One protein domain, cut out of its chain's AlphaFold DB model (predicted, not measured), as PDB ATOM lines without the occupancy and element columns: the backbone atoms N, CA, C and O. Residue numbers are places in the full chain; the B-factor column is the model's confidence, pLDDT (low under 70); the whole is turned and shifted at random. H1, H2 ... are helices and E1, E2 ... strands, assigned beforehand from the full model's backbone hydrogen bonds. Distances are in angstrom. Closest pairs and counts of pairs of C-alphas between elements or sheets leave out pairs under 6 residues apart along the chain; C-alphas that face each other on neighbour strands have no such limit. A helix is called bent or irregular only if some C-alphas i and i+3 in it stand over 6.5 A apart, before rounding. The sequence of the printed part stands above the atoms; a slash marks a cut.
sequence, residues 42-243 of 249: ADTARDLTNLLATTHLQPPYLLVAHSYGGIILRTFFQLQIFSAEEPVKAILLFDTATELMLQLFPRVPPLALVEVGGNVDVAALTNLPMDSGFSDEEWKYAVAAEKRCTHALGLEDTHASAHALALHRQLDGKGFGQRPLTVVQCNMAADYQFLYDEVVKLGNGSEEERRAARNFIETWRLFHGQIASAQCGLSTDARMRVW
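This is residues 42 to 243 of the 249 residues of an uncharacterized protein of Clathrospora elynae (UniProt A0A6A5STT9). A parallel sheet of four strands, E1 to E4, has H2 and H10b over one face and no named helix over the other; H1 and H8 pack on H2, and H3 packs on H8. Beyond the last residues of the strands a second group, the helical hairpin of H9 and H10a with H4 packed on both, makes the far end of the longest axis, and a loose arm of H5, H6 and H7 swings out from it and returns to H8. The printed part has 202 residues with ten named helices and four named strands, in the order H1 E1 H2 E2 H3 H4 H5 H6 H7 H8 E3 H9 H10 E4, and its class is mixed, helices and strands. The sheet's order is E1 E2 E3 E4, and the whole is compact, with a radius of gyration of the C-alphas of 18.3 A and spans of 58 by 40 by 30 A.

H1, residues 42 to 55, touches H2, residues 69 to 79, about perpendicular at 81 degrees; their closest C-alphas, of Ala 45 and Phe 76, are 4.7 A apart. The sheet holds E1, residues 61 to 66, E2, residues 88 to 94, E3, residues 181 to 185, and E4, residues 238 to 242; E1 and E4 are its edge strands. Within hydrogen-bond range are N 65 and O 92 of E1 and E2, 2.9 A, N 184 and O 93 of E3 and E2, 2.7 A, and N 183 and O 239 of E3 and E4, 2.8 A. H2 is on the sheet over E1, at a height over the sheet of 9.6 A. H3, residues 99 to 104, touches H8, residues 158 to 166, at a steep tilt of 55 degrees, opposite ways, the C-alphas of Glu 99 and Ala 162 being closest at 4.6 A. H8 also touches H2, closest at the C-alphas of Thr 75 and Leu 165, 6.5 A. H4, residues 111 to 117, touches residues 195 to 200 alone of H9, residues 188 to 201, with the C-alphas of Gly 117 and Val 199 closest at 5.9 A. H5, residues 122 to 125, is close to H9 but not clearly touching, the closest C-alphas, of Val 122 and Leu 195, being 7.6 A apart. H6, residues 128 to 131, is close but not clearly touching to H7, residues 136 to 153, with the C-alphas of Pro 129 and Trp 139 closest at 6.7 A. H7 is irregular, C-alphas 148 and 151 being 7.2 A apart, and has a kink of 26 degrees near residue 147. H10, residues 207 to 234, was assigned as one helix by its hydrogen bonds but is bent, with C-alphas 222 and 225 7.4 A apart; its arms H10a, residues 207 to 222, and H10b, residues 225 to 234, stand at a steep tilt of 46 degrees. H9 and H10a are a helical hairpin at a shallow tilt of 20 degrees, opposite ways, with the C-alphas of Ala 189 and Arg 221 closest at 5.4 A. H4 touches residues 209 to 213 alone of H10a, closest at the C-alphas of Ala 112 and Glu 209, 4.8 A. H10b is on the sheet over E3 and E4, at a height of 8.5 A, on the same face as H2, which gives two layers, helices on one face of a sheet. Three strand-helix-strand units, parallel neighbour strands with helices between, follow: E1, H2, E2 and E3, H9 H10, E4, each with a right-handed crossover, and E2, H3 to H8, E3. Every O i to N i+4 pair is within hydrogen-bond range in H1, H2, H3, H4, H8, H9 and H10a, against 12 of 14 in H7 and 3 of 6 in H10b; H5 and H6 are too short for such a pair.

H1 begins at C-alpha 42, (35.857, 37.594, 48.978), and is 20.0 A long from first to last C-alpha, as is H9. E1 measures 16.2 A, E2 17.2 A and H2 14.9 A. H7 measures 25.2 A and H10a 22.4 A, from C-alpha 207 at (48.949, 14.270, 19.847); H10b measures 15.6 A. E4 ends at C-alpha 242, (61.905, 39.341, 36.203).

The C-alphas of Ala 84 and Gly 203, 57.8 A apart, are the two farthest apart. The printed part has no cut, and its one long link is H8 to E3, residues 167 to 180. Residues 50 to 57, of which 50 to 55 belong to H1, and 143 to 155, of which 143 to 153 belong to H7, stand free. The mean pLDDT of the printed part is 88.9, and it is under 70 at residues 81 to 86, 117 to 120, 122 to 123 and 126.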
ATOM      1  N   ALA A  42      36.439  36.789  47.907       95.56
ATOM      2  CA  ALA A  42      35.857  37.594  48.978       95.56
ATOM      3  C   ALA A  42      35.712  36.823  50.298       95.56
ATOM      4  O   ALA A  42      35.839  37.424  51.361       95.56
ATOM      5  N   ASP A  43      35.462  35.515  50.247       95.25
ATOM      6  CA  ASP A  43      35.377  34.679  51.444       95.25
ATOM      7  C   ASP A  43      36.770  34.528  52.063       95.25
ATOM      8  O   ASP A  43      36.967  34.880  53.224       95.25
ATOM      9  N   THR A  44      37.770  34.169  51.254       94.62
ATOM     10  CA  THR A  44      39.162  34.043  51.714       94.62
ATOM     11  C   THR A  44      39.749  35.379  52.189       94.62
ATOM     12  O   THR A  44      40.515  35.424  53.148       94.62
ATOM     13  N   ALA A  45      39.366  36.500  51.575       94.25
ATOM     14  CA  ALA A  45      39.759  37.834  52.028       94.25
ATOM     15  C   ALA A  45      39.175  38.189  53.415       94.25
ATOM     16  O   ALA A  45      39.845  38.834  54.231       94.25
ATOM     17  N   ARG A  46      37.945  37.749  53.720       93.69
ATOM     18  CA  ARG A  46      37.372  37.871  55.073       93.69
ATOM     19  C   ARG A  46      38.088  36.951  56.057       93.69
ATOM     20  O   ARG A  46      38.378  37.385  57.167       93.69
ATOM     21  N   ASP A  47      38.448  35.742  55.642       93.12
ATOM     22  CA  ASP A  47      39.229  34.831  56.483       93.12
ATOM     23  C   ASP A  47      40.610  35.407  56.815       93.12
ATOM     24  O   ASP A  47      41.025  35.346  57.970       93.12
ATOM     25  N   LEU A  48      41.285  36.062  55.863       91.50
ATOM     26  CA  LEU A  48      42.534  36.785  56.126       91.50
ATOM     27  C   LEU A  48      42.335  37.917  57.146       91.50
ATOM     28  O   LEU A  48      43.152  38.091  58.049       91.50
ATOM     29  N   THR A  49      41.229  38.656  57.044       88.50
ATOM     30  CA  THR A  49      40.868  39.696  58.024       88.50
ATOM     31  C   THR A  49      40.711  39.105  59.427       88.50
ATOM     32  O   THR A  49      41.283  39.620  60.388       88.50
ATOM     33  N   ASN A  50      39.978  37.997  59.538       91.19
ATOM     34  CA  ASN A  50      39.764  37.300  60.803       91.19
ATOM     35  C   ASN A  50      41.078  36.742  61.363       91.19
ATOM     36  O   ASN A  50      41.336  36.872  62.556       91.19
ATOM     37  N   LEU A  51      41.937  36.182  60.507       91.25
ATOM     38  CA  LEU A  51      43.240  35.652  60.895       91.25
ATOM     39  C   LEU A  51      44.128  36.736  61.515       91.25
ATOM     40  O   LEU A  51      44.701  36.513  62.580       91.25
ATOM     41  N   LEU A  52      44.214  37.917  60.892       88.62
ATOM     42  CA  LEU A  52      44.975  39.046  61.441       88.62
ATOM     43  C   LEU A  52      44.426  39.476  62.811       88.62
ATOM     44  O   LEU A  52      45.197  39.685  63.745       88.62
ATOM     45  N   ALA A  53      43.099  39.528  62.963       86.56
ATOM     46  CA  ALA A  53      42.461  39.881  64.231       86.56
ATOM     47  C   ALA A  53      42.713  38.838  65.338       86.56
ATOM     48  O   ALA A  53      43.021  39.204  66.470       86.56
ATOM     49  N   THR A  54      42.603  37.544  65.020       94.69
ATOM     50  CA  THR A  54      42.776  36.441  65.985       94.69
ATOM     51  C   THR A  54      44.232  36.233  66.392       94.69
ATOM     52  O   THR A  54      44.505  35.880  67.534       94.69
ATOM     53  N   THR A  55      45.177  36.440  65.476       93.81
ATOM     54  CA  THR A  55      46.612  36.272  65.766       93.81
ATOM     55  C   THR A  55      47.212  37.453  66.521       93.81
ATOM     56  O   THR A  55      48.345  37.359  66.987       93.81
ATOM     57  N   HIS A  56      46.471  38.559  66.643       89.50
ATOM     58  CA  HIS A  56      46.937  39.811  67.236       89.50
ATOM     59  C   HIS A  56      48.228  40.351  66.598       89.50
ATOM     60  O   HIS A  56      48.947  41.130  67.231       89.50
ATOM     61  N   LEU A  57      48.519  39.968  65.348       87.38
ATOM     62  CA  LEU A  57      49.633  40.525  64.591       87.38
ATOM     63  C   LEU A  57      49.412  42.029  64.445       87.38
ATOM     64  O   LEU A  57      48.355  42.461  63.998       87.38
ATOM     65  N   GLN A  58      50.395  42.820  64.865       86.69
ATOM     66  CA  GLN A  58      50.318  44.273  64.788       86.69
ATOM     67  C   GLN A  58      50.937  44.769  63.474       86.69
ATOM     68  O   GLN A  58      51.916  44.180  63.004       86.69
ATOM     69  N   PRO A  59      50.406  45.851  62.880       88.31
ATOM     70  CA  PRO A  59      51.047  46.513  61.751       88.31
ATOM     71  C   PRO A  59      52.421  47.107  62.144       88.31
ATOM     72  O   PRO A  59      52.682  47.333  63.328       88.31
ATOM     73  N   PRO A  60      53.293  47.418  61.166       91.00
ATOM     74  CA  PRO A  60      53.027  47.376  59.732       91.00
ATOM     75  C   PRO A  60      53.214  45.986  59.105       91.00
ATOM     76  O   PRO A  60      54.137  45.247  59.435       91.00
ATOM     77  N   TYR A  61      52.368  45.665  58.130       90.50
ATOM     78  CA  TYR A  61      52.396  44.415  57.386       90.50
ATOM     79  C   TYR A  61      53.213  44.527  56.102       90.50
ATOM     80  O   TYR A  61      53.152  45.524  55.377       90.50
ATOM     81  N   LEU A  62      53.908  43.440  55.787       93.88
ATOM     82  CA  LEU A  62      54.381  43.135  54.447       93.88
ATOM     83  C   LEU A  62      53.427  42.105  53.847       93.88
ATOM     84  O   LEU A  62      53.317  40.999  54.376       93.88
ATOM     85  N   LEU A  63      52.723  42.459  52.774       94.81
ATOM     86  CA  LEU A  63      51.771  41.543  52.146       94.81
ATOM     87  C   LEU A  63      52.403  40.901  50.918       94.81
ATOM     88  O   LEU A  63      52.853  41.589  50.004       94.81
ATOM     89  N   VAL A  64      52.427  39.571  50.909       96.94
ATOM     90  CA  VAL A  64      53.001  38.769  49.829       96.94
ATOM     91  C   VAL A  64      51.909  37.887  49.252       96.94
ATOM     92  O   VAL A  64      51.255  37.144  49.983       96.94
ATOM     93  N   ALA A  65      51.711  37.970  47.943       96.94
ATOM     94  CA  ALA A  65      50.773  37.134  47.217       96.94
ATOM     95  C   ALA A  65      51.485  36.370  46.104       96.94
ATOM     96  O   ALA A  65      52.378  36.897  45.442       96.94
ATOM     97  N   HIS A  66      51.043  35.135  45.888       94.31
ATOM     98  CA  HIS A  66      51.501  34.274  44.807       94.31
ATOM     99  C   HIS A  66      50.304  33.614  44.126       94.31
ATOM    100  O   HIS A  66      49.331  33.273  44.808       94.31
ATOM    101  N   SER A  67      50.369  33.415  42.806       92.88
ATOM    102  CA  SER A  67      49.311  32.748  42.037       92.88
ATOM    103  C   SER A  67      47.925  33.348  42.354       92.88
ATOM    104  O   SER A  67      47.768  34.575  42.391       92.88
ATOM    105  N   TYR A  68      46.909  32.529  42.624       95.25
ATOM    106  CA  TYR A  68      45.552  32.975  42.953       95.25
ATOM    107  C   TYR A  68      45.465  33.915  44.174       95.25
ATOM    108  O   TYR A  68      44.562  34.752  44.257       95.25
ATOM    109  N   GLY A  69      46.465  33.881  45.062       96.25
ATOM    110  CA  GLY A  69      46.590  34.805  46.186       96.25
ATOM    111  C   GLY A  69      46.589  36.281  45.781       96.25
ATOM    112  O   GLY A  69      46.198  37.123  46.585       96.25
ATOM    113  N   GLY A  70      46.959  36.620  44.541       96.88
ATOM    114  CA  GLY A  70      46.884  38.002  44.057       96.88
ATOM    115  C   GLY A  70      45.458  38.526  43.929       96.88
ATOM    116  O   GLY A  70      45.195  39.665  44.307       96.88
ATOM    117  N   ILE A  71      44.524  37.687  43.466       97.69
ATOM    118  CA  ILE A  71      43.098  38.033  43.409       97.69
ATOM    119  C   ILE A  71      42.570  38.201  44.834       97.69
ATOM    120  O   ILE A  71      41.950  39.217  45.132       97.69
ATOM    121  N   ILE A  72      42.894  37.268  45.736       96.75
ATOM    122  CA  ILE A  72      42.485  37.329  47.149       96.75
ATOM    123  C   ILE A  72      43.002  38.601  47.824       96.75
ATOM    124  O   ILE A  72      42.223  39.315  48.448       96.75
ATOM    125  N   LEU A  73      44.292  38.918  47.681       96.12
ATOM    126  CA  LEU A  73      44.902  40.100  48.290       96.12
ATOM    127  C   LEU A  73      44.256  41.392  47.774       96.12
ATOM    128  O   LEU A  73      43.949  42.301  48.540       96.12
ATOM    129  N   ARG A  74      44.002  41.468  46.472       95.75
ATOM    130  CA  ARG A  74      43.335  42.612  45.847       95.75
ATOM    131  C   ARG A  74      41.880  42.756  46.281       95.75
ATOM    132  O   ARG A  74      41.431  43.870  46.554       95.75
ATOM    133  N   THR A  75      41.158  41.646  46.422       95.75
ATOM    134  CA  THR A  75      39.823  41.628  47.030       95.75
ATOM    135  C   THR A  75      39.875  42.030  48.504       95.75
ATOM    136  O   THR A  75      39.013  42.768  48.963       95.75
ATOM    137  N   PHE A  76      40.904  41.629  49.245       93.25
ATOM    138  CA  PHE A  76      41.117  42.063  50.623       93.25
ATOM    139  C   PHE A  76      41.284  43.584  50.718       93.25
ATOM    140  O   PHE A  76      40.580  44.201  51.510       93.25
ATOM    141  N   PHE A  77      42.079  44.209  49.845       91.00
ATOM    142  CA  PHE A  77      42.150  45.676  49.745       91.00
ATOM    143  C   PHE A  77      40.821  46.331  49.340       91.00
ATOM    144  O   PHE A  77      40.545  47.445  49.761       91.00
ATOM    145  N   GLN A  78      39.989  45.653  48.543       89.12
ATOM    146  CA  GLN A  78      38.661  46.156  48.183       89.12
ATOM    147  C   GLN A  78      37.680  46.134  49.365       89.12
ATOM    148  O   GLN A  78      36.813  47.002  49.462       89.12
ATOM    149  N   LEU A  79      37.767  45.110  50.219       86.62
ATOM    150  CA  LEU A  79      36.878  44.920  51.368       86.62
ATOM    151  C   LEU A  79      37.333  45.708  52.601       86.62
ATOM    152  O   LEU A  79      36.507  46.098  53.422       86.62
ATOM    153  N   GLN A  80      38.639  45.919  52.743       73.50
ATOM    154  CA  GLN A  80      39.239  46.673  53.834       73.50
ATOM    155  C   GLN A  80      39.232  48.166  53.506       73.50
ATOM    156  O   GLN A  80      39.841  48.602  52.534       73.50
ATOM    157  N   ILE A  81      38.636  48.980  54.376       57.56
ATOM    158  CA  ILE A  81      38.931  50.416  54.402       57.56
ATOM    159  C   ILE A  81      40.167  50.578  55.284       57.56
ATOM    160  O   ILE A  81      40.058  50.908  56.464       57.56
ATOM    161  N   PHE A  82      41.353  50.282  54.742       63.19
ATOM    162  CA  PHE A  82      42.587  50.716  55.392       63.19
ATOM    163  C   PHE A  82      42.524  52.242  55.530       63.19
ATOM    164  O   PHE A  82      42.510  52.958  54.528       63.19
ATOM    165  N   SER A  83      42.403  52.725  56.769       50.94
ATOM    166  CA  SER A  83      42.380  54.150  57.086       50.94
ATOM    167  C   SER A  83      43.743  54.791  56.797       50.94
ATOM    168  O   SER A  83      44.734  54.108  56.538       50.94
ATOM    169  N   ALA A  84      43.772  56.125  56.803       49.34
ATOM    170  CA  ALA A  84      44.873  56.977  56.343       49.34
ATOM    171  C   ALA A  84      46.247  56.760  57.025       49.34
ATOM    172  O   ALA A  84      47.233  57.337  56.574       49.34
ATOM    173  N   GLU A  85      46.342  55.924  58.063       56.09
ATOM    174  CA  GLU A  85      47.609  55.488  58.656       56.09
ATOM    175  C   GLU A  85      47.948  54.093  58.122       56.09
ATOM    176  O   GLU A  85      47.463  53.095  58.642       56.09
ATOM    177  N   GLU A  86      48.708  54.020  57.021       67.38
ATOM    178  CA  GLU A  86      48.873  52.792  56.229       67.38
ATOM    179  C   GLU A  86      49.421  51.606  57.052       67.38
ATOM    180  O   GLU A  86      50.630  51.525  57.291       67.38
ATOM    181  N   PRO A  87      48.590  50.606  57.409       81.25
ATOM    182  CA  PRO A  87      49.063  49.442  58.151       81.25
ATOM    183  C   PRO A  87      49.838  48.471  57.256       81.25
ATOM    184  O   PRO A  87      50.333  47.467  57.746       81.25
ATOM    185  N   VAL A  88      49.947  48.736  55.950       90.25
ATOM    186  CA  VAL A  88      50.684  47.922  54.977       90.25
ATOM    187  C   VAL A  88      51.861  48.731  54.456       90.25
ATOM    188  O   VAL A  88      51.662  49.751  53.804       90.25
ATOM    189  N   LYS A  89      53.084  48.261  54.717       92.94
ATOM    190  CA  LYS A  89      54.317  48.965  54.341       92.94
ATOM    191  C   LYS A  89      54.741  48.719  52.900       92.94
ATOM    192  O   LYS A  89      55.353  49.595  52.297       92.94
ATOM    193  N   ALA A  90      54.472  47.522  52.384       94.69
ATOM    194  CA  ALA A  90      54.786  47.141  51.015       94.69
ATOM    195  C   ALA A  90      53.995  45.898  50.590       94.69
ATOM    196  O   ALA A  90      53.506  45.126  51.424       94.69
ATOM    197  N   ILE A  91      53.893  45.720  49.275       97.06
ATOM    198  CA  ILE A  91      53.187  44.621  48.625       97.06
ATOM    199  C   ILE A  91      54.133  43.934  47.638       97.06
ATOM    200  O   ILE A  91      54.783  44.599  46.828       97.06
ATOM    201  N   LEU A  92      54.188  42.604  47.684       98.06
ATOM    202  CA  LEU A  92      54.906  41.779  46.716       98.06
ATOM    203  C   LEU A  92      53.941  40.824  46.017       98.06
ATOM    204  O   LEU A  92      53.220  40.072  46.672       98.06
ATOM    205  N   LEU A  93      53.953  40.845  44.687       97.88
ATOM    206  CA  LEU A  93      53.160  39.959  43.840       97.88
ATOM    207  C   LEU A  93      54.105  39.056  43.047       97.88
ATOM    208  O   LEU A  93      54.819  39.550  42.183       97.88
ATOM    209  N   PHE A  94      54.115  37.758  43.337       95.69
ATOM    210  CA  PHE A  94      54.914  36.755  42.631       95.69
ATOM    211  C   PHE A  94      54.008  35.963  41.691       95.69
ATOM    212  O   PHE A  94      53.169  35.207  42.175       95.69
ATOM    213  N   ASP A  95      54.121  36.163  40.376       92.69
ATOM    214  CA  ASP A  95      53.302  35.467  39.362       92.69
ATOM    215  C   ASP A  95      51.836  35.289  39.753       92.69
ATOM    216  O   ASP A  95      51.243  34.207  39.754       92.69
ATOM    217  N   THR A  96      51.241  36.400  40.169       96.12
ATOM    218  CA  THR A  96      49.872  36.414  40.646       96.12
ATOM    219  C   THR A  96      48.871  36.316  39.507       96.12
ATOM    220  O   THR A  96      49.004  36.959  38.464       96.12
ATOM    221  N   ALA A  97      47.801  35.567  39.759       95.38
ATOM    222  CA  ALA A  97      46.626  35.541  38.912       95.38
ATOM    223  C   ALA A  97      45.999  36.936  38.814       95.38
ATOM    224  O   ALA A  97      45.977  37.703  39.781       95.38
ATOM    225  N   THR A  98      45.433  37.236  37.649       96.00
ATOM    226  CA  THR A  98      44.703  38.480  37.386       96.00
ATOM    227  C   THR A  98      43.408  38.192  36.638       96.00
ATOM    228  O   THR A  98      43.240  37.132  36.033       96.00
ATOM    229  N   GLU A  99      42.507  39.167  36.634       95.06
ATOM    230  CA  GLU A  99      41.326  39.173  35.779       95.06
ATOM    231  C   GLU A  99      41.680  39.084  34.290       95.06
ATOM    232  O   GLU A  99      40.985  38.394  33.555       95.06
ATOM    233  N   LEU A 100      42.796  39.684  33.854       94.75
ATOM    234  CA  LEU A 100      43.278  39.578  32.472       94.75
ATOM    235  C   LEU A 100      43.709  38.143  32.147       94.75
ATOM    236  O   LEU A 100      43.346  37.598  31.109       94.75
ATOM    237  N   MET A 101      44.449  37.509  33.061       94.75
ATOM    238  CA  MET A 101      44.895  36.124  32.918       94.75
ATOM    239  C   MET A 101      43.707  35.163  32.827       94.75
ATOM    240  O   MET A 101      43.643  34.356  31.906       94.75
ATOM    241  N   LEU A 102      42.752  35.258  33.753       94.62
ATOM    242  CA  LEU A 102      41.594  34.358  33.789       94.62
ATOM    243  C   LEU A 102      40.527  34.699  32.735       94.62
ATOM    244  O   LEU A 102      39.624  33.906  32.494       94.62
ATOM    245  N   GLN A 103      40.641  35.845  32.060       93.25
ATOM    246  CA  GLN A 103      39.895  36.117  30.832       93.25
ATOM    247  C   GLN A 103      40.534  35.439  29.609       93.25
ATOM    248  O   GLN A 103      39.815  34.981  28.722       93.25
ATOM    249  N   LEU A 104      41.868  35.376  29.550       93.12
ATOM    250  CA  LEU A 104      42.610  34.749  28.450       93.12
ATOM    251  C   LEU A 104      42.612  33.219  28.531       93.12
ATOM    252  O   LEU A 104      42.573  32.546  27.502       93.12
ATOM    253  N   PHE A 105      42.656  32.667  29.742       91.62
ATOM    254  CA  PHE A 105      42.760  31.233  29.975       91.62
ATOM    255  C   PHE A 105      41.510  30.711  30.688       91.62
ATOM    256  O   PHE A 105      41.393  30.933  31.889       91.62
ATOM    257  N   PRO A 106      40.635  29.936  30.012       88.38
ATOM    258  CA  PRO A 106      39.438  29.346  30.626       88.38
ATOM    259  C   PRO A 106      39.726  28.383  31.788       88.38
ATOM    260  O   PRO A 106      38.825  27.989  32.528       88.38
ATOM    261  N   ARG A 107      40.976  27.922  31.900       86.00
ATOM    262  CA  ARG A 107      41.474  27.083  32.987       86.00
ATOM    263  C   ARG A 107      42.990  27.219  33.083       86.00
ATOM    264  O   ARG A 107      43.676  27.183  32.064       86.00
ATOM    265  N   VAL A 108      43.503  27.303  34.308       85.81
ATOM    266  CA  VAL A 108      44.940  27.321  34.598       85.81
ATOM    267  C   VAL A 108      45.233  26.296  35.700       85.81
ATOM    268  O   VAL A 108      44.661  26.427  36.782       85.81
ATOM    269  N   PRO A 109      46.089  25.282  35.459       81.06
ATOM    270  CA  PRO A 109      46.606  24.861  34.149       81.06
ATOM    271  C   PRO A 109      45.490  24.279  33.248       81.06
ATOM    272  O   PRO A 109      44.429  23.887  33.747       81.06
ATOM    273  N   PRO A 110      45.677  24.181  31.920       82.75
ATOM    274  CA  PRO A 110      44.684  23.570  31.033       82.75
ATOM    275  C   PRO A 110      44.554  22.064  31.314       82.75
ATOM    276  O   PRO A 110      45.486  21.444  31.826       82.75
ATOM    277  N   LEU A 111      43.401  21.467  30.981       83.56
ATOM    278  CA  LEU A 111      43.171  20.024  31.180       83.56
ATOM    279  C   LEU A 111      44.224  19.186  30.463       83.56
ATOM    280  O   LEU A 111      44.821  18.331  31.095       83.56
ATOM    281  N   ALA A 112      44.560  19.553  29.228       80.31
ATOM    282  CA  ALA A 112      45.602  18.885  28.466       80.31
ATOM    283  C   ALA A 112      46.946  18.815  29.212       80.31
ATOM    284  O   ALA A 112      47.599  17.786  29.196       80.31
ATOM    285  N   LEU A 113      47.367  19.870  29.919       77.75
ATOM    286  CA  LEU A 113      48.625  19.821  30.677       77.75
ATOM    287  C   LEU A 113      48.512  18.913  31.916       77.75
ATOM    288  O   LEU A 113      49.462  18.221  32.260       77.75
ATOM    289  N   VAL A 114      47.341  18.886  32.560       79.88
ATOM    290  CA  VAL A 114      47.033  17.969  33.675       79.88
ATOM    291  C   VAL A 114      47.028  16.512  33.194       79.88
ATOM    292  O   VAL A 114      47.621  15.655  33.841       79.88
ATOM    293  N   GLU A 115      46.406  16.244  32.045       76.94
ATOM    294  CA  GLU A 115      46.268  14.916  31.434       76.94
ATOM    295  C   GLU A 115      47.616  14.378  30.946       76.94
ATOM    296  O   GLU A 115      47.989  13.258  31.291       76.94
ATOM    297  N   VAL A 116      48.397  15.195  30.228       73.50
ATOM    298  CA  VAL A 116      49.765  14.832  29.819       73.50
ATOM    299  C   VAL A 116      50.651  14.639  31.065       73.50
ATOM    300  O   VAL A 116      51.472  13.722  31.104       73.50
ATOM    301  N   GLY A 117      50.438  15.442  32.114       67.31
ATOM    302  CA  GLY A 117      51.135  15.346  33.399       67.31
ATOM    303  C   GLY A 117      50.963  14.008  34.130       67.31
ATOM    304  O   GLY A 117      51.853  13.605  34.876       67.31
ATOM    305  N   GLY A 118      49.865  13.278  33.896       66.19
ATOM    306  CA  GLY A 118      49.627  11.952  34.476       66.19
ATOM    307  C   GLY A 118      49.871  11.881  35.996       66.19
ATOM    308  O   GLY A 118      49.507  12.786  36.744       66.19
ATOM    309  N   ASN A 119      50.512  10.800  36.454       64.50
ATOM    310  CA  ASN A 119      50.925  10.600  37.855       64.50
ATOM    311  C   ASN A 119      52.390  11.014  38.108       64.50
ATOM    312  O   ASN A 119      53.052  10.422  38.959       64.50
ATOM    313  N   VAL A 120      52.935  11.962  37.338       67.00
ATOM    314  CA  VAL A 120      54.333  12.373  37.512       67.00
ATOM    315  C   VAL A 120      54.492  13.116  38.836       67.00
ATOM    316  O   VAL A 120      53.787  14.088  39.110       67.00
ATOM    317  N   ASP A 121      55.434  12.652  39.657       71.75
ATOM    318  CA  ASP A 121      55.853  13.363  40.860       71.75
ATOM    319  C   ASP A 121      56.667  14.593  40.445       71.75
ATOM    320  O   ASP A 121      57.878  14.536  40.230       71.75
ATOM    321  N   VAL A 122      55.961  15.712  40.294       66.50
ATOM    322  CA  VAL A 122      56.541  16.997  39.901       66.50
ATOM    323  C   VAL A 122      57.641  17.428  40.869       66.50
ATOM    324  O   VAL A 122      58.638  17.983  40.418       66.50
ATOM    325  N   ALA A 123      57.512  17.148  42.170       68.12
ATOM    326  CA  ALA A 123      58.517  17.538  43.156       68.12
ATOM    327  C   ALA A 123      59.815  16.741  42.986       68.12
ATOM    328  O   ALA A 123      60.900  17.318  43.055       68.12
ATOM    329  N   ALA A 124      59.711  15.442  42.700       70.75
ATOM    330  CA  ALA A 124      60.871  14.627  42.350       70.75
ATOM    331  C   ALA A 124      61.501  15.072  41.018       70.75
ATOM    332  O   ALA A 124      62.722  15.086  40.887       70.75
ATOM    333  N   LEU A 125      60.675  15.473  40.046       70.62
ATOM    334  CA  LEU A 125      61.124  15.899  38.720       70.62
ATOM    335  C   LEU A 125      61.891  17.232  38.737       70.62
ATOM    336  O   LEU A 125      62.793  17.447  37.936       70.62
ATOM    337  N   THR A 126      61.520  18.129  39.645       67.75
ATOM    338  CA  THR A 126      62.043  19.501  39.730       67.75
ATOM    339  C   THR A 126      63.121  19.669  40.795       67.75
ATOM    340  O   THR A 126      63.593  20.778  40.993       67.75
ATOM    341  N   ASN A 127      63.504  18.595  41.498       76.62
ATOM    342  CA  ASN A 127      64.451  18.643  42.620       76.62
ATOM    343  C   ASN A 127      64.055  19.649  43.731       76.62
ATOM    344  O   ASN A 127      64.868  20.002  44.587       76.62
ATOM    345  N   LEU A 128      62.774  20.042  43.775       76.81
ATOM    346  CA  LEU A 128      62.221  21.028  44.708       76.81
ATOM    347  C   LEU A 128      62.572  20.776  46.181       76.81
ATOM    348  O   LEU A 128      62.849  21.756  46.872       76.81
ATOM    349  N   PRO A 129      62.587  19.528  46.701       79.44
ATOM    350  CA  PRO A 129      63.000  19.301  48.081       79.44
ATOM    351  C   PRO A 129      64.399  19.860  48.364       79.44
ATOM    352  O   PRO A 129      64.581  20.574  49.347       79.44
ATOM    353  N   MET A 130      65.360  19.601  47.473       80.38
ATOM    354  CA  MET A 130      66.751  20.025  47.638       80.38
ATOM    355  C   MET A 130      66.918  21.530  47.422       80.38
ATOM    356  O   MET A 130      67.604  22.187  48.204       80.38
ATOM    357  N   ASP A 131      66.262  22.081  46.401       83.06
ATOM    358  CA  ASP A 131      66.429  23.488  46.021       83.06
ATOM    359  C   ASP A 131      65.633  24.442  46.934       83.06
ATOM    360  O   ASP A 131      65.951  25.627  47.039       83.06
ATOM    361  N   SER A 132      64.650  23.926  47.685       82.12
ATOM    362  CA  SER A 132      63.868  24.709  48.652       82.12
ATOM    363  C   SER A 132      64.666  25.219  49.857       82.12
ATOM    364  O   SER A 132      64.224  26.156  50.524       82.12
ATOM    365  N   GLY A 133      65.805  24.589  50.171       87.38
ATOM    366  CA  GLY A 133      66.581  24.868  51.382       87.38
ATOM    367  C   GLY A 133      65.891  24.464  52.691       87.38
ATOM    368  O   GLY A 133      66.357  24.860  53.758       87.38
ATOM    369  N   PHE A 134      64.789  23.708  52.627       90.50
ATOM    370  CA  PHE A 134      64.088  23.193  53.803       90.50
ATOM    371  C   PHE A 134      64.845  22.034  54.447       90.50
ATOM    372  O   PHE A 134      65.465  21.219  53.762       90.50
ATOM    373  N   SER A 135      64.735  21.912  55.772       93.00
ATOM    374  CA  SER A 135      65.053  20.649  56.440       93.00
ATOM    375  C   SER A 135      64.062  19.553  56.031       93.00
ATOM    376  O   SER A 135      62.950  19.828  55.566       93.00
ATOM    377  N   ASP A 136      64.414  18.289  56.266       91.62
ATOM    378  CA  ASP A 136      63.507  17.160  56.034       91.62
ATOM    379  C   ASP A 136      62.178  17.314  56.793       91.62
ATOM    380  O   ASP A 136      61.113  16.943  56.291       91.62
ATOM    381  N   GLU A 137      62.218  17.836  58.021       94.44
ATOM    382  CA  GLU A 137      61.037  18.101  58.845       94.44
ATOM    383  C   GLU A 137      60.178  19.226  58.265       94.44
ATOM    384  O   GLU A 137      58.955  19.079  58.185       94.44
ATOM    385  N   GLU A 138      60.799  20.326  57.835       93.38
ATOM    386  CA  GLU A 138      60.109  21.455  57.206       93.38
ATOM    387  C   GLU A 138      59.455  21.038  55.886       93.38
ATOM    388  O   GLU A 138      58.289  21.360  55.638       93.38
ATOM    389  N   TRP A 139      60.156  20.238  55.079       90.75
ATOM    390  CA  TRP A 139      59.621  19.680  53.842       90.75
ATOM    391  C   TRP A 139      58.417  18.768  54.102       90.75
ATOM    392  O   TRP A 139      57.351  18.947  53.505       90.75
ATOM    393  N   LYS A 140      58.530  17.833  55.055       91.31
ATOM    394  CA  LYS A 140      57.412  16.961  55.459       91.31
ATOM    395  C   LYS A 140      56.218  17.773  55.956       91.31
ATOM    396  O   LYS A 140      55.078  17.458  55.607       91.31
ATOM    397  N   TYR A 141      56.465  18.817  56.748       92.19
ATOM    398  CA  TYR A 141      55.417  19.715  57.221       92.19
ATOM    399  C   TYR A 141      54.725  20.435  56.057       92.19
ATOM    400  O   TYR A 141      53.494  20.456  56.008       92.19
ATOM    401  N   ALA A 142      55.488  20.975  55.102       88.31
ATOM    402  CA  ALA A 142      54.954  21.673  53.936       88.31
ATOM    403  C   ALA A 142      54.065  20.757  53.076       88.31
ATOM    404  O   ALA A 142      52.921  21.113  52.786       88.31
ATOM    405  N   VAL A 143      54.530  19.544  52.763       87.81
ATOM    406  CA  VAL A 143      53.753  18.540  52.010       87.81
ATOM    407  C   VAL A 143      52.474  18.139  52.761       87.81
ATOM    408  O   VAL A 143      51.408  17.971  52.164       87.81
ATOM    409  N   ALA A 144      52.536  17.994  54.088       90.62
ATOM    410  CA  ALA A 144      51.354  17.694  54.895       90.62
ATOM    411  C   ALA A 144      50.373  18.879  54.972       90.62
ATOM    412  O   ALA A 144      49.159  18.677  55.028       90.62
ATOM    413  N   ALA A 145      50.874  20.116  54.990       88.19
ATOM    414  CA  ALA A 145      50.051  21.321  54.961       88.19
ATOM    415  C   ALA A 145      49.277  21.445  53.648       88.19
ATOM    416  O   ALA A 145      48.067  21.658  53.681       88.19
ATOM    417  N   GLU A 146      49.936  21.211  52.519       84.00
ATOM    418  CA  GLU A 146      49.316  21.234  51.195       84.00
ATOM    419  C   GLU A 146      48.126  20.266  51.089       84.00
ATOM    420  O   GLU A 146      47.028  20.662  50.689       84.00
ATOM    421  N   LYS A 147      48.290  19.020  51.561       85.62
ATOM    422  CA  LYS A 147      47.220  18.004  51.563       85.62
ATOM    423  C   LYS A 147      45.985  18.425  52.361       85.62
ATOM    424  O   LYS A 147      44.868  18.043  52.018       85.62
ATOM    425  N   ARG A 148      46.158  19.221  53.423       87.75
ATOM    426  CA  ARG A 148      45.033  19.759  54.211       87.75
ATOM    427  C   ARG A 148      44.240  20.814  53.435       87.75
ATOM    428  O   ARG A 148      43.063  21.014  53.727       87.75
ATOM    429  N   CYS A 149      44.853  21.456  52.442       84.12
ATOM    430  CA  CYS A 149      44.240  22.506  51.632       84.12
ATOM    431  C   CYS A 149      43.562  21.983  50.357       84.12
ATOM    432  O   CYS A 149      42.710  22.681  49.811       84.12
ATOM    433  N   THR A 150      43.864  20.758  49.904       83.00
ATOM    434  CA  THR A 150      43.360  20.190  48.636       83.00
ATOM    435  C   THR A 150      41.842  20.284  48.481       83.00
ATOM    436  O   THR A 150      41.349  20.647  47.414       83.00
ATOM    437  N   HIS A 151      41.082  19.992  49.542       86.94
ATOM    438  CA  HIS A 151      39.624  20.081  49.477       86.94
ATOM    439  C   HIS A 151      39.148  21.517  49.232       86.94
ATOM    440  O   HIS A 151      38.299  21.729  48.373       86.94
ATOM    441  N   ALA A 152      39.700  22.493  49.961       86.06
ATOM    442  CA  ALA A 152      39.316  23.895  49.828       86.06
ATOM    443  C   ALA A 152      39.691  24.454  48.449       86.06
ATOM    444  O   ALA A 152      38.855  25.101  47.826       86.06
ATOM    445  N   LEU A 153      40.884  24.115  47.941       84.62
ATOM    446  CA  LEU A 153      41.331  24.477  46.590       84.62
ATOM    447  C   LEU A 153      40.346  23.996  45.514       84.62
ATOM    448  O   LEU A 153      40.022  24.732  44.589       84.62
ATOM    449  N   GLY A 154      39.799  22.784  45.663       85.75
ATOM    450  CA  GLY A 154      38.794  22.239  44.743       85.75
ATOM    451  C   GLY A 154      37.427  22.939  44.778       85.75
ATOM    452  O   GLY A 154      36.578  22.647  43.936       85.75
ATOM    453  N   LEU A 155      37.186  23.833  45.742       91.56
ATOM    454  CA  LEU A 155      35.955  24.621  45.850       91.56
ATOM    455  C   LEU A 155      36.131  26.070  45.371       91.56
ATOM    456  O   LEU A 155      35.134  26.792  45.293       91.56
ATOM    457  N   GLU A 156      37.357  26.511  45.076       92.44
ATOM    458  CA  GLU A 156      37.632  27.881  44.639       92.44
ATOM    459  C   GLU A 156      37.086  28.137  43.228       92.44
ATOM    460  O   GLU A 156      37.490  27.505  42.251       92.44
ATOM    461  N   ASP A 157      36.187  29.115  43.102       94.69
ATOM    462  CA  ASP A 157      35.726  29.597  41.798       94.69
ATOM    463  C   ASP A 157      36.605  30.780  41.368       94.69
ATOM    464  O   ASP A 157      36.302  31.958  41.604       94.69
ATOM    465  N   THR A 158      37.760  30.441  40.787       94.75
ATOM    466  CA  THR A 158      38.805  31.407  40.418       94.75
ATOM    467  C   THR A 158      38.323  32.409  39.372       94.75
ATOM    468  O   THR A 158      38.623  33.598  39.476       94.75
ATOM    469  N   HIS A 159      37.520  31.962  38.401       95.44
ATOM    470  CA  HIS A 159      37.017  32.805  37.316       95.44
ATOM    471  C   HIS A 159      35.902  33.732  37.786       95.44
ATOM    472  O   HIS A 159      35.934  34.918  37.461       95.44
ATOM    473  N   ALA A 160      34.952  33.241  38.593       96.44
ATOM    474  CA  ALA A 160      33.947  34.116  39.192       96.44
ATOM    475  C   ALA A 160      34.598  35.181  40.085       96.44
ATOM    476  O   ALA A 160      34.185  36.339  40.077       96.44
ATOM    477  N   SER A 161      35.656  34.810  40.809       96.94
ATOM    478  CA  SER A 161      36.402  35.738  41.659       96.94
ATOM    479  C   SER A 161      37.186  36.780  40.859       96.94
ATOM    480  O   SER A 161      37.127  37.964  41.191       96.94
ATOM    481  N   ALA A 162      37.859  36.380  39.775       97.00
ATOM    482  CA  ALA A 162      38.486  37.317  38.839       97.00
ATOM    483  C   ALA A 162      37.460  38.263  38.213       97.00
ATOM    484  O   ALA A 162      37.698  39.466  38.149       97.00
ATOM    485  N   HIS A 163      36.311  37.736  37.784       96.75
ATOM    486  CA  HIS A 163      35.242  38.545  37.213       96.75
ATOM    487  C   HIS A 163      34.729  39.580  38.216       96.75
ATOM    488  O   HIS A 163      34.659  40.762  37.889       96.75
ATOM    489  N   ALA A 164      34.444  39.166  39.455       96.62
ATOM    490  CA  ALA A 164      34.027  40.076  40.516       96.62
ATOM    491  C   ALA A 164      35.081  41.165  40.779       96.62
ATOM    492  O   ALA A 164      34.732  42.336  40.909       96.62
ATOM    493  N   LEU A 165      36.369  40.805  40.793       96.19
ATOM    494  CA  LEU A 165      37.458  41.764  40.971       96.19
ATOM    495  C   LEU A 165      37.569  42.758  39.801       96.19
ATOM    496  O   LEU A 165      37.786  43.949  40.033       96.19
ATOM    497  N   ALA A 166      37.376  42.298  38.562       96.00
ATOM    498  CA  ALA A 166      37.447  43.126  37.358       96.00
ATOM    499  C   ALA A 166      36.444  44.292  37.385       96.00
ATOM    500  O   ALA A 166      36.760  45.393  36.933       96.00
ATOM    501  N   LEU A 167      35.259  44.082  37.975       95.50
ATOM    502  CA  LEU A 167      34.224  45.116  38.115       95.50
ATOM    503  C   LEU A 167      34.687  46.319  38.951       95.50
ATOM    504  O   LEU A 167      34.169  47.420  38.776       95.50
ATOM    505  N   HIS A 168      35.687  46.137  39.818       93.31
ATOM    506  CA  HIS A 168      36.269  47.211  40.627       93.31
ATOM    507  C   HIS A 168      37.359  48.009  39.905       93.31
ATOM    508  O   HIS A 168      37.793  49.037  40.417       93.31
ATOM    509  N   ARG A 169      37.814  47.556  38.725       94.06
ATOM    510  CA  ARG A 169      38.780  48.267  37.869       94.06
ATOM    511  C   ARG A 169      40.046  48.733  38.601       94.06
ATOM    512  O   ARG A 169      40.583  49.802  38.322       94.06
ATOM    513  N   GLN A 170      40.552  47.932  39.539       94.31
ATOM    514  CA  GLN A 170      41.695  48.321  40.376       94.31
ATOM    515  C   GLN A 170      42.984  48.591  39.583       94.31
ATOM    516  O   GLN A 170      43.805  49.391  40.035       94.31
ATOM    517  N   LEU A 171      43.167  47.941  38.426       91.94
ATOM    518  CA  LEU A 171      44.307  48.189  37.532       91.94
ATOM    519  C   LEU A 171      44.289  49.618  36.963       91.94
ATOM    520  O   LEU A 171      45.343  50.239  36.851       91.94
ATOM    521  N   ASP A 172      43.098  50.154  36.682       89.75
ATOM    522  CA  ASP A 172      42.910  51.532  36.212       89.75
ATOM    523  C   ASP A 172      42.939  52.525  37.385       89.75
ATOM    524  O   ASP A 172      43.503  53.615  37.291       89.75
ATOM    525  N   GLY A 173      42.311  52.146  38.501       87.19
ATOM    526  CA  GLY A 173      42.030  53.019  39.640       87.19
ATOM    527  C   GLY A 173      43.120  53.092  40.707       87.19
ATOM    528  O   GLY A 173      42.859  53.647  41.769       87.19
ATOM    529  N   LYS A 174      44.310  52.523  40.467       91.44
ATOM    530  CA  LYS A 174      45.393  52.435  41.464       91.44
ATOM    531  C   LYS A 174      44.920  51.773  42.765       91.44
ATOM    532  O   LYS A 174      44.976  52.384  43.827       91.44
ATOM    533  N   GLY A 175      44.459  50.521  42.698       90.19
ATOM    534  CA  GLY A 175      43.867  49.803  43.842       90.19
ATOM    535  C   GLY A 175      44.712  49.742  45.130       90.19
ATOM    536  O   GLY A 175      44.157  49.540  46.206       90.19
ATOM    537  N   PHE A 176      46.029  49.949  45.051       92.88
ATOM    538  CA  PHE A 176      46.941  50.047  46.198       92.88
ATOM    539  C   PHE A 176      47.395  51.481  46.522       92.88
ATOM    540  O   PHE A 176      48.065  51.695  47.535       92.88
ATOM    541  N   GLY A 177      47.004  52.474  45.723       91.81
ATOM    542  CA  GLY A 177      47.329  53.884  45.918       91.81
ATOM    543  C   GLY A 177      48.823  54.159  45.753       91.81
ATOM    544  O   GLY A 177      49.400  53.846  44.714       91.81
ATOM    545  N   GLN A 178      49.434  54.753  46.782       92.56
ATOM    546  CA  GLN A 178      50.861  55.099  46.810       92.56
ATOM    547  C   GLN A 178      51.741  54.025  47.463       92.56
ATOM    548  O   GLN A 178      52.953  54.207  47.559       92.56
ATOM    549  N   ARG A 179      51.155  52.905  47.907       92.44
ATOM    550  CA  ARG A 179      51.892  51.854  48.617       92.44
ATOM    551  C   ARG A 179      52.964  51.238  47.718       92.44
ATOM    552  O   ARG A 179      52.631  50.859  46.588       92.44
ATOM    553  N   PRO A 180      54.200  51.054  48.213       96.50
ATOM    554  CA  PRO A 180      55.248  50.385  47.459       96.50
ATOM    555  C   PRO A 180      54.803  48.998  46.990       96.50
ATOM    556  O   PRO A 180      54.406  48.148  47.793       96.50
ATOM    557  N   LEU A 181      54.886  48.770  45.683       97.94
ATOM    558  CA  LEU A 181      54.505  47.528  45.024       97.94
ATOM    559  C   LEU A 181      55.693  46.970  44.246       97.94
ATOM    560  O   LEU A 181      56.266  47.647  43.395       97.94
ATOM    561  N   THR A 182      56.027  45.703  44.479       98.38
ATOM    562  CA  THR A 182      56.927  44.948  43.601       98.38
ATOM    563  C   THR A 182      56.169  43.809  42.939       98.38
ATOM    564  O   THR A 182      55.644  42.930  43.618       98.38
ATOM    565  N   VAL A 183      56.131  43.816  41.609       98.06
ATOM    566  CA  VAL A 183      55.642  42.701  40.796       98.06
ATOM    567  C   VAL A 183      56.844  41.888  40.340       98.06
ATOM    568  O   VAL A 183      57.737  42.412  39.677       98.06
ATOM    569  N   VAL A 184      56.878  40.616  40.708       96.31
ATOM    570  CA  VAL A 184      57.903  39.656  40.317       96.31
ATOM    571  C   VAL A 184      57.286  38.710  39.301       96.31
ATOM    572  O   VAL A 184      56.411  37.916  39.639       96.31
ATOM    573  N   GLN A 185      57.740  38.836  38.058       93.12
ATOM    574  CA  GLN A 185      57.444  37.892  36.995       93.12
ATOM    575  C   GLN A 185      58.435  36.730  37.082       93.12
ATOM    576  O   GLN A 185      59.637  36.936  36.891       93.12
ATOM    577  N   CYS A 186      57.944  35.527  37.332       88.81
ATOM    578  CA  CYS A 186      58.709  34.296  37.221       88.81
ATOM    579  C   CYS A 186      58.584  33.710  35.800       88.81
ATOM    580  O   CYS A 186      57.844  34.207  34.944       88.81
ATOM    581  N   ASN A 187      59.357  32.668  35.491       86.12
ATOM    582  CA  ASN A 187      59.369  32.073  34.154       86.12
ATOM    583  C   ASN A 187      58.422  30.869  34.033       86.12
ATOM    584  O   ASN A 187      58.815  29.792  33.598       86.12
ATOM    585  N   MET A 188      57.140  31.081  34.337       83.62
ATOM    586  CA  MET A 188      56.112  30.026  34.300       83.62
ATOM    587  C   MET A 188      55.997  29.307  32.951       83.62
ATOM    588  O   MET A 188      55.651  28.131  32.897       83.62
ATOM    589  N   ALA A 189      56.290  29.992  31.840       88.62
ATOM    590  CA  ALA A 189      56.308  29.349  30.529       88.62
ATOM    591  C   ALA A 189      57.453  28.329  30.405       88.62
ATOM    592  O   ALA A 189      57.268  27.302  29.760       88.62
ATOM    593  N   ALA A 190      58.622  28.607  30.993       86.38
ATOM    594  CA  ALA A 190      59.719  27.644  31.049       86.38
ATOM    595  C   ALA A 190      59.391  26.480  31.985       86.38
ATOM    596  O   ALA A 190      59.631  25.339  31.603       86.38
ATOM    597  N   ASP A 191      58.763  26.743  33.133       83.19
ATOM    598  CA  ASP A 191      58.353  25.685  34.063       83.19
ATOM    599  C   ASP A 191      57.346  24.736  33.395       83.19
ATOM    600  O   ASP A 191      57.524  23.519  33.392       83.19
ATOM    601  N   TYR A 192      56.322  25.275  32.722       86.62
ATOM    602  CA  TYR A 192      55.375  24.450  31.970       86.62
ATOM    603  C   TYR A 192      56.020  23.715  30.791       86.62
ATOM    604  O   TYR A 192      55.633  22.579  30.517       86.62
ATOM    605  N   GLN A 193      56.991  24.330  30.107       90.12
ATOM    606  CA  GLN A 193      57.739  23.675  29.033       90.12
ATOM    607  C   GLN A 193      58.554  22.495  29.565       90.12
ATOM    608  O   GLN A 193      58.479  21.412  28.994       90.12
ATOM    609  N   PHE A 194      59.275  22.683  30.670       86.25
ATOM    610  CA  PHE A 194      60.052  21.629  31.311       86.25
ATOM    611  C   PHE A 194      59.161  20.453  31.712       86.25
ATOM    612  O   PHE A 194      59.431  19.315  31.331       86.25
ATOM    613  N   LEU A 195      58.053  20.734  32.409       83.69
ATOM    614  CA  LEU A 195      57.100  19.699  32.805       83.69
ATOM    615  C   LEU A 195      56.573  18.939  31.592       83.69
ATOM    616  O   LEU A 195      56.569  17.714  31.615       83.69
ATOM    617  N   TYR A 196      56.168  19.660  30.541       88.75
ATOM    618  CA  TYR A 196      55.691  19.085  29.286       88.75
ATOM    619  C   TYR A 196      56.748  18.192  28.613       88.75
ATOM    620  O   TYR A 196      56.429  17.079  28.192       88.75
ATOM    621  N   ASP A 197      57.998  18.643  28.522       90.31
ATOM    622  CA  ASP A 197      59.067  17.889  27.865       90.31
ATOM    623  C   ASP A 197      59.355  16.575  28.603       90.31
ATOM    624  O   ASP A 197      59.493  15.526  27.970       90.31
ATOM    625  N   GLU A 198      59.387  16.601  29.936       85.00
ATOM    626  CA  GLU A 198      59.623  15.414  30.758       85.00
ATOM    627  C   GLU A 198      58.491  14.389  30.645       85.00
ATOM    628  O   GLU A 198      58.739  13.202  30.424       85.00
ATOM    629  N   VAL A 199      57.233  14.826  30.705       83.19
ATOM    630  CA  VAL A 199      56.098  13.898  30.582       83.19
ATOM    631  C   VAL A 199      55.965  13.322  29.167       83.19
ATOM    632  O   VAL A 199      55.580  12.164  29.000       83.19
ATOM    633  N   VAL A 200      56.338  14.084  28.132       89.06
ATOM    634  CA  VAL A 200      56.339  13.598  26.745       89.06
ATOM    635  C   VAL A 200      57.462  12.591  26.507       89.06
ATOM    636  O   VAL A 200      57.229  11.603  25.809       89.06
ATOM    637  N   LYS A 201      58.646  12.770  27.115       88.25
ATOM    638  CA  LYS A 201      59.726  11.760  27.084       88.25
ATOM    639  C   LYS A 201      59.275  10.415  27.657       88.25
ATOM    640  O   LYS A 201      59.708   9.376  27.167       88.25
ATOM    641  N   LEU A 202      58.377  10.430  28.645       84.50
ATOM    642  CA  LEU A 202      57.769   9.225  29.225       84.50
ATOM    643  C   LEU A 202      56.670   8.603  28.343       84.50
ATOM    644  O   LEU A 202      56.146   7.542  28.672       84.50
ATOM    645  N   GLY A 203      56.333   9.227  27.211       85.25
ATOM    646  CA  GLY A 203      55.335   8.733  26.263       85.25
ATOM    647  C   GLY A 203      53.898   9.170  26.558       85.25
ATOM    648  O   GLY A 203      52.992   8.717  25.861       85.25
ATOM    649  N   ASN A 204      53.667  10.071  27.518       85.75
ATOM    650  CA  ASN A 204      52.316  10.482  27.919       85.75
ATOM    651  C   ASN A 204      51.641  11.418  26.906       85.75
ATOM    652  O   ASN A 204      52.302  12.177  26.190       85.75
ATOM    653  N   GLY A 205      50.306  11.398  26.896       87.56
ATOM    654  CA  GLY A 205      49.460  12.279  26.092       87.56
ATOM    655  C   GLY A 205      49.328  11.872  24.621       87.56
ATOM    656  O   GLY A 205      50.303  11.519  23.956       87.56
ATOM    657  N   SER A 206      48.109  11.972  24.104       90.62
ATOM    658  CA  SER A 206      47.784  11.967  22.676       90.62
ATOM    659  C   SER A 206      48.387  13.178  21.956       90.62
ATOM    660  O   SER A 206      48.779  14.173  22.575       90.62
ATOM    661  N   GLU A 207      48.449  13.132  20.625       93.69
ATOM    662  CA  GLU A 207      48.949  14.270  19.847       93.69
ATOM    663  C   GLU A 207      48.047  15.505  20.007       93.69
ATOM    664  O   GLU A 207      48.533  16.635  20.027       93.69
ATOM    665  N   GLU A 208      46.743  15.303  20.190       92.25
ATOM    666  CA  GLU A 208      45.762  16.351  20.459       92.25
ATOM    667  C   GLU A 208      46.033  17.051  21.796       92.25
ATOM    668  O   GLU A 208      46.122  18.282  21.835       92.25
ATOM    669  N   GLU A 209      46.218  16.285  22.874       90.56
ATOM    670  CA  GLU A 209      46.536  16.820  24.203       90.56
ATOM    671  C   GLU A 209      47.889  17.538  24.188       90.56
ATOM    672  O   GLU A 209      48.009  18.667  24.667       90.56
ATOM    673  N   ARG A 210      48.905  16.947  23.549       92.56
ATOM    674  CA  ARG A 210      50.224  17.577  23.421       92.56
ATOM    675  C   ARG A 210      50.158  18.882  22.629       92.56
ATOM    676  O   ARG A 210      50.769  19.872  23.027       92.56
ATOM    677  N   ARG A 211      49.392  18.925  21.535       94.06
ATOM    678  CA  ARG A 211      49.165  20.143  20.740       94.06
ATOM    679  C   ARG A 211      48.483  21.231  21.570       94.06
ATOM    680  O   ARG A 211      48.912  22.383  21.517       94.06
ATOM    681  N   ALA A 212      47.461  20.876  22.345       91.56
ATOM    682  CA  ALA A 212      46.763  21.812  23.223       91.56
ATOM    683  C   ALA A 212      47.672  22.346  24.346       91.56
ATOM    684  O   ALA A 212      47.673  23.550  24.607       91.56
ATOM    685  N   ALA A 213      48.489  21.481  24.960       91.62
ATOM    686  CA  ALA A 213      49.471  21.872  25.968       91.62
ATOM    687  C   ALA A 213      50.517  22.848  25.398       91.62
ATOM    688  O   ALA A 213      50.729  23.914  25.975       91.62
ATOM    689  N   ARG A 214      51.093  22.550  24.222       93.94
ATOM    690  CA  ARG A 214      52.018  23.465  23.526       93.94
ATOM    691  C   ARG A 214      51.367  24.818  23.243       93.94
ATOM    692  O   ARG A 214      51.959  25.849  23.535       93.94
ATOM    693  N   ASN A 215      50.130  24.830  22.742       94.38
ATOM    694  CA  ASN A 215      49.413  26.078  22.472       94.38
ATOM    695  C   ASN A 215      49.204  26.925  23.738       94.38
ATOM    696  O   ASN A 215      49.352  28.146  23.694       94.38
ATOM    697  N   PHE A 216      48.888  26.294  24.873       93.25
ATOM    698  CA  PHE A 216      48.804  26.991  26.156       93.25
ATOM    699  C   PHE A 216      50.152  27.596  26.566       93.25
ATOM    700  O   PHE A 216      50.190  28.773  26.911       93.25
ATOM    701  N   ILE A 217      51.245  26.830  26.478       93.38
ATOM    702  CA  ILE A 217      52.598  27.294  26.834       93.38
ATOM    703  C   ILE A 217      53.017  28.481  25.961       93.38
ATOM    704  O   ILE A 217      53.486  29.489  26.488       93.38
ATOM    705  N   GLU A 218      52.799  28.403  24.646       94.88
ATOM    706  CA  GLU A 218      53.095  29.510  23.729       94.88
ATOM    707  C   GLU A 218      52.250  30.746  24.042       94.88
ATOM    708  O   GLU A 218      52.773  31.854  24.140       94.88
ATOM    709  N   THR A 219      50.947  30.567  24.273       93.81
ATOM    710  CA  THR A 219      50.052  31.676  24.640       93.81
ATOM    711  C   THR A 219      50.494  32.321  25.954       93.81
ATOM    712  O   THR A 219      50.550  33.546  26.056       93.81
ATOM    713  N   TRP A 220      50.870  31.514  26.951       92.69
ATOM    714  CA  TRP A 220      51.421  32.012  28.208       92.69
ATOM    715  C   TRP A 220      52.692  32.820  27.957       92.69
ATOM    716  O   TRP A 220      52.788  33.959  28.402       92.69
ATOM    717  N   ARG A 221      53.636  32.290  27.175       93.06
ATOM    718  CA  ARG A 221      54.886  32.979  26.827       93.06
ATOM    719  C   ARG A 221      54.643  34.338  26.165       93.06
ATOM    720  O   ARG A 221      55.349  35.291  26.482       93.06
ATOM    721  N   LEU A 222      53.638  34.439  25.295       93.94
ATOM    722  CA  LEU A 222      53.286  35.677  24.595       93.94
ATOM    723  C   LEU A 222      52.706  36.749  25.530       93.94
ATOM    724  O   LEU A 222      53.088  37.915  25.432       93.94
ATOM    725  N   PHE A 223      51.798  36.372  26.436       94.38
ATOM    726  CA  PHE A 223      51.024  37.342  27.225       94.38
ATOM    727  C   PHE A 223      51.510  37.530  28.667       94.38
ATOM    728  O   PHE A 223      51.165  38.534  29.291       94.38
ATOM    729  N   HIS A 224      52.326  36.623  29.211       91.62
ATOM    730  CA  HIS A 224      52.681  36.631  30.634       91.62
ATOM    731  C   HIS A 224      53.349  37.937  31.082       91.62
ATOM    732  O   HIS A 224      52.941  38.529  32.080       91.62
ATOM    733  N   GLY A 225      54.309  38.444  30.302       93.56
ATOM    734  CA  GLY A 225      54.970  39.716  30.608       93.56
ATOM    735  C   GLY A 225      54.012  40.911  30.585       93.56
ATOM    736  O   GLY A 225      54.108  41.794  31.434       93.56
ATOM    737  N   GLN A 226      53.040  40.922  29.666       95.00
ATOM    738  CA  GLN A 226      52.029  41.981  29.588       95.00
ATOM    739  C   GLN A 226      51.067  41.926  30.780       95.00
ATOM    740  O   GLN A 226      50.760  42.961  31.368       95.00
ATOM    741  N   ILE A 227      50.646  40.722  31.179       95.25
ATOM    742  CA  ILE A 227      49.807  40.498  32.361       95.25
ATOM    743  C   ILE A 227      50.530  40.965  33.631       95.25
ATOM    744  O   ILE A 227      49.953  41.700  34.433       95.25
ATOM    745  N   ALA A 228      51.798  40.584  33.807       95.25
ATOM    746  CA  ALA A 228      52.599  41.008  34.950       95.25
ATOM    747  C   ALA A 228      52.815  42.532  34.948       95.25
ATOM    748  O   ALA A 228      52.573  43.198  35.956       95.25
ATOM    749  N   SER A 229      53.167  43.116  33.799       95.50
ATOM    750  CA  SER A 229      53.336  44.565  33.662       95.50
ATOM    751  C   SER A 229      52.049  45.336  33.967       95.50
ATOM    752  O   SER A 229      52.121  46.400  34.582       95.50
ATOM    753  N   ALA A 230      50.875  44.819  33.590       96.25
ATOM    754  CA  ALA A 230      49.596  45.468  33.876       96.25
ATOM    755  C   ALA A 230      49.362  45.637  35.387       96.25
ATOM    756  O   ALA A 230      48.818  46.654  35.813       96.25
ATOM    757  N   GLN A 231      49.844  44.704  36.217       97.38
ATOM    758  CA  GLN A 231      49.723  44.800  37.676       97.38
ATOM    759  C   GLN A 231      50.513  45.966  38.278       97.38
ATOM    760  O   GLN A 231      50.150  46.447  39.350       97.38
ATOM    761  N   CYS A 232      51.520  46.508  37.582       97.06
ATOM    762  CA  CYS A 232      52.157  47.764  37.999       97.06
ATOM    763  C   CYS A 232      51.170  48.946  37.976       97.06
ATOM    764  O   CYS A 232      51.386  49.955  38.643       97.06
ATOM    765  N   GLY A 233      50.043  48.805  37.270       95.81
ATOM    766  CA  GLY A 233      48.910  49.717  37.323       95.81
ATOM    767  C   GLY A 233      48.275  49.838  38.709       95.81
ATOM    768  O   GLY A 233      47.698  50.878  38.990       95.81
ATOM    769  N   LEU A 234      48.437  48.864  39.610       96.50
ATOM    770  CA  LEU A 234      47.797  48.871  40.933       96.50
ATOM    771  C   LEU A 234      48.340  49.950  41.880       96.50
ATOM    772  O   LEU A 234      47.627  50.342  42.797       96.50
ATOM    773  N   SER A 235      49.563  50.441  41.672       96.12
ATOM    774  CA  SER A 235      50.188  51.469  42.516       96.12
ATOM    775  C   SER A 235      50.781  52.603  41.674       96.12
ATOM    776  O   SER A 235      50.959  52.482  40.456       96.12
ATOM    777  N   THR A 236      51.055  53.741  42.307       95.50
ATOM    778  CA  THR A 236      51.905  54.802  41.747       95.50
ATOM    779  C   THR A 236      53.393  54.598  42.054       95.50
ATOM    780  O   THR A 236      54.218  55.195  41.374       95.50
ATOM    781  N   ASP A 237      53.743  53.751  43.030       96.25
ATOM    782  CA  ASP A 237      55.123  53.334  43.346       96.25
ATOM    783  C   ASP A 237      55.291  51.834  43.065       96.25
ATOM    784  O   ASP A 237      55.432  51.005  43.966       96.25
ATOM    785  N   ALA A 238      55.183  51.473  41.786       97.38
ATOM    786  CA  ALA A 238      55.306  50.097  41.327       97.38
ATOM    787  C   ALA A 238      56.661  49.840  40.663       97.38
ATOM    788  O   ALA A 238      57.157  50.645  39.872       97.38
ATOM    789  N   ARG A 239      57.238  48.670  40.939       97.25
ATOM    790  CA  ARG A 239      58.454  48.167  40.296       97.25
ATOM    791  C   ARG A 239      58.206  46.763  39.783       97.25
ATOM    792  O   ARG A 239      57.633  45.941  40.492       97.25
ATOM    793  N   MET A 240      58.693  46.476  38.584       95.69
ATOM    794  CA  MET A 240      58.670  45.130  38.025       95.69
ATOM    795  C   MET A 240      60.063  44.505  38.095       95.69
ATOM    796  O   MET A 240      61.070  45.167  37.827       95.69
ATOM    797  N   ARG A 241      60.124  43.226  38.456       95.38
ATOM    798  CA  ARG A 241      61.321  42.385  38.413       95.38
ATOM    799  C   ARG A 241      61.003  41.124  37.628       95.38
ATOM    800  O   ARG A 241      59.902  40.602  37.737       95.38
ATOM    801  N   VAL A 242      61.975  40.645  36.865       90.25
ATOM    802  CA  VAL A 242      61.905  39.341  36.203       90.25
ATOM    803  C   VAL A 242      62.889  38.424  36.915       90.25
ATOM    804  O   VAL A 242      64.052  38.789  37.091       90.25
ATOM    805  N   TRP A 243      62.411  37.268  37.355       81.88
ATOM    806  CA  TRP A 243      63.199  36.228  38.001       81.88
ATOM    807  C   TRP A 243      63.344  35.028  37.057       81.88
ATOM    808  O   TRP A 243      62.398  34.682  36.351       81.88
TER     809      TRP A 243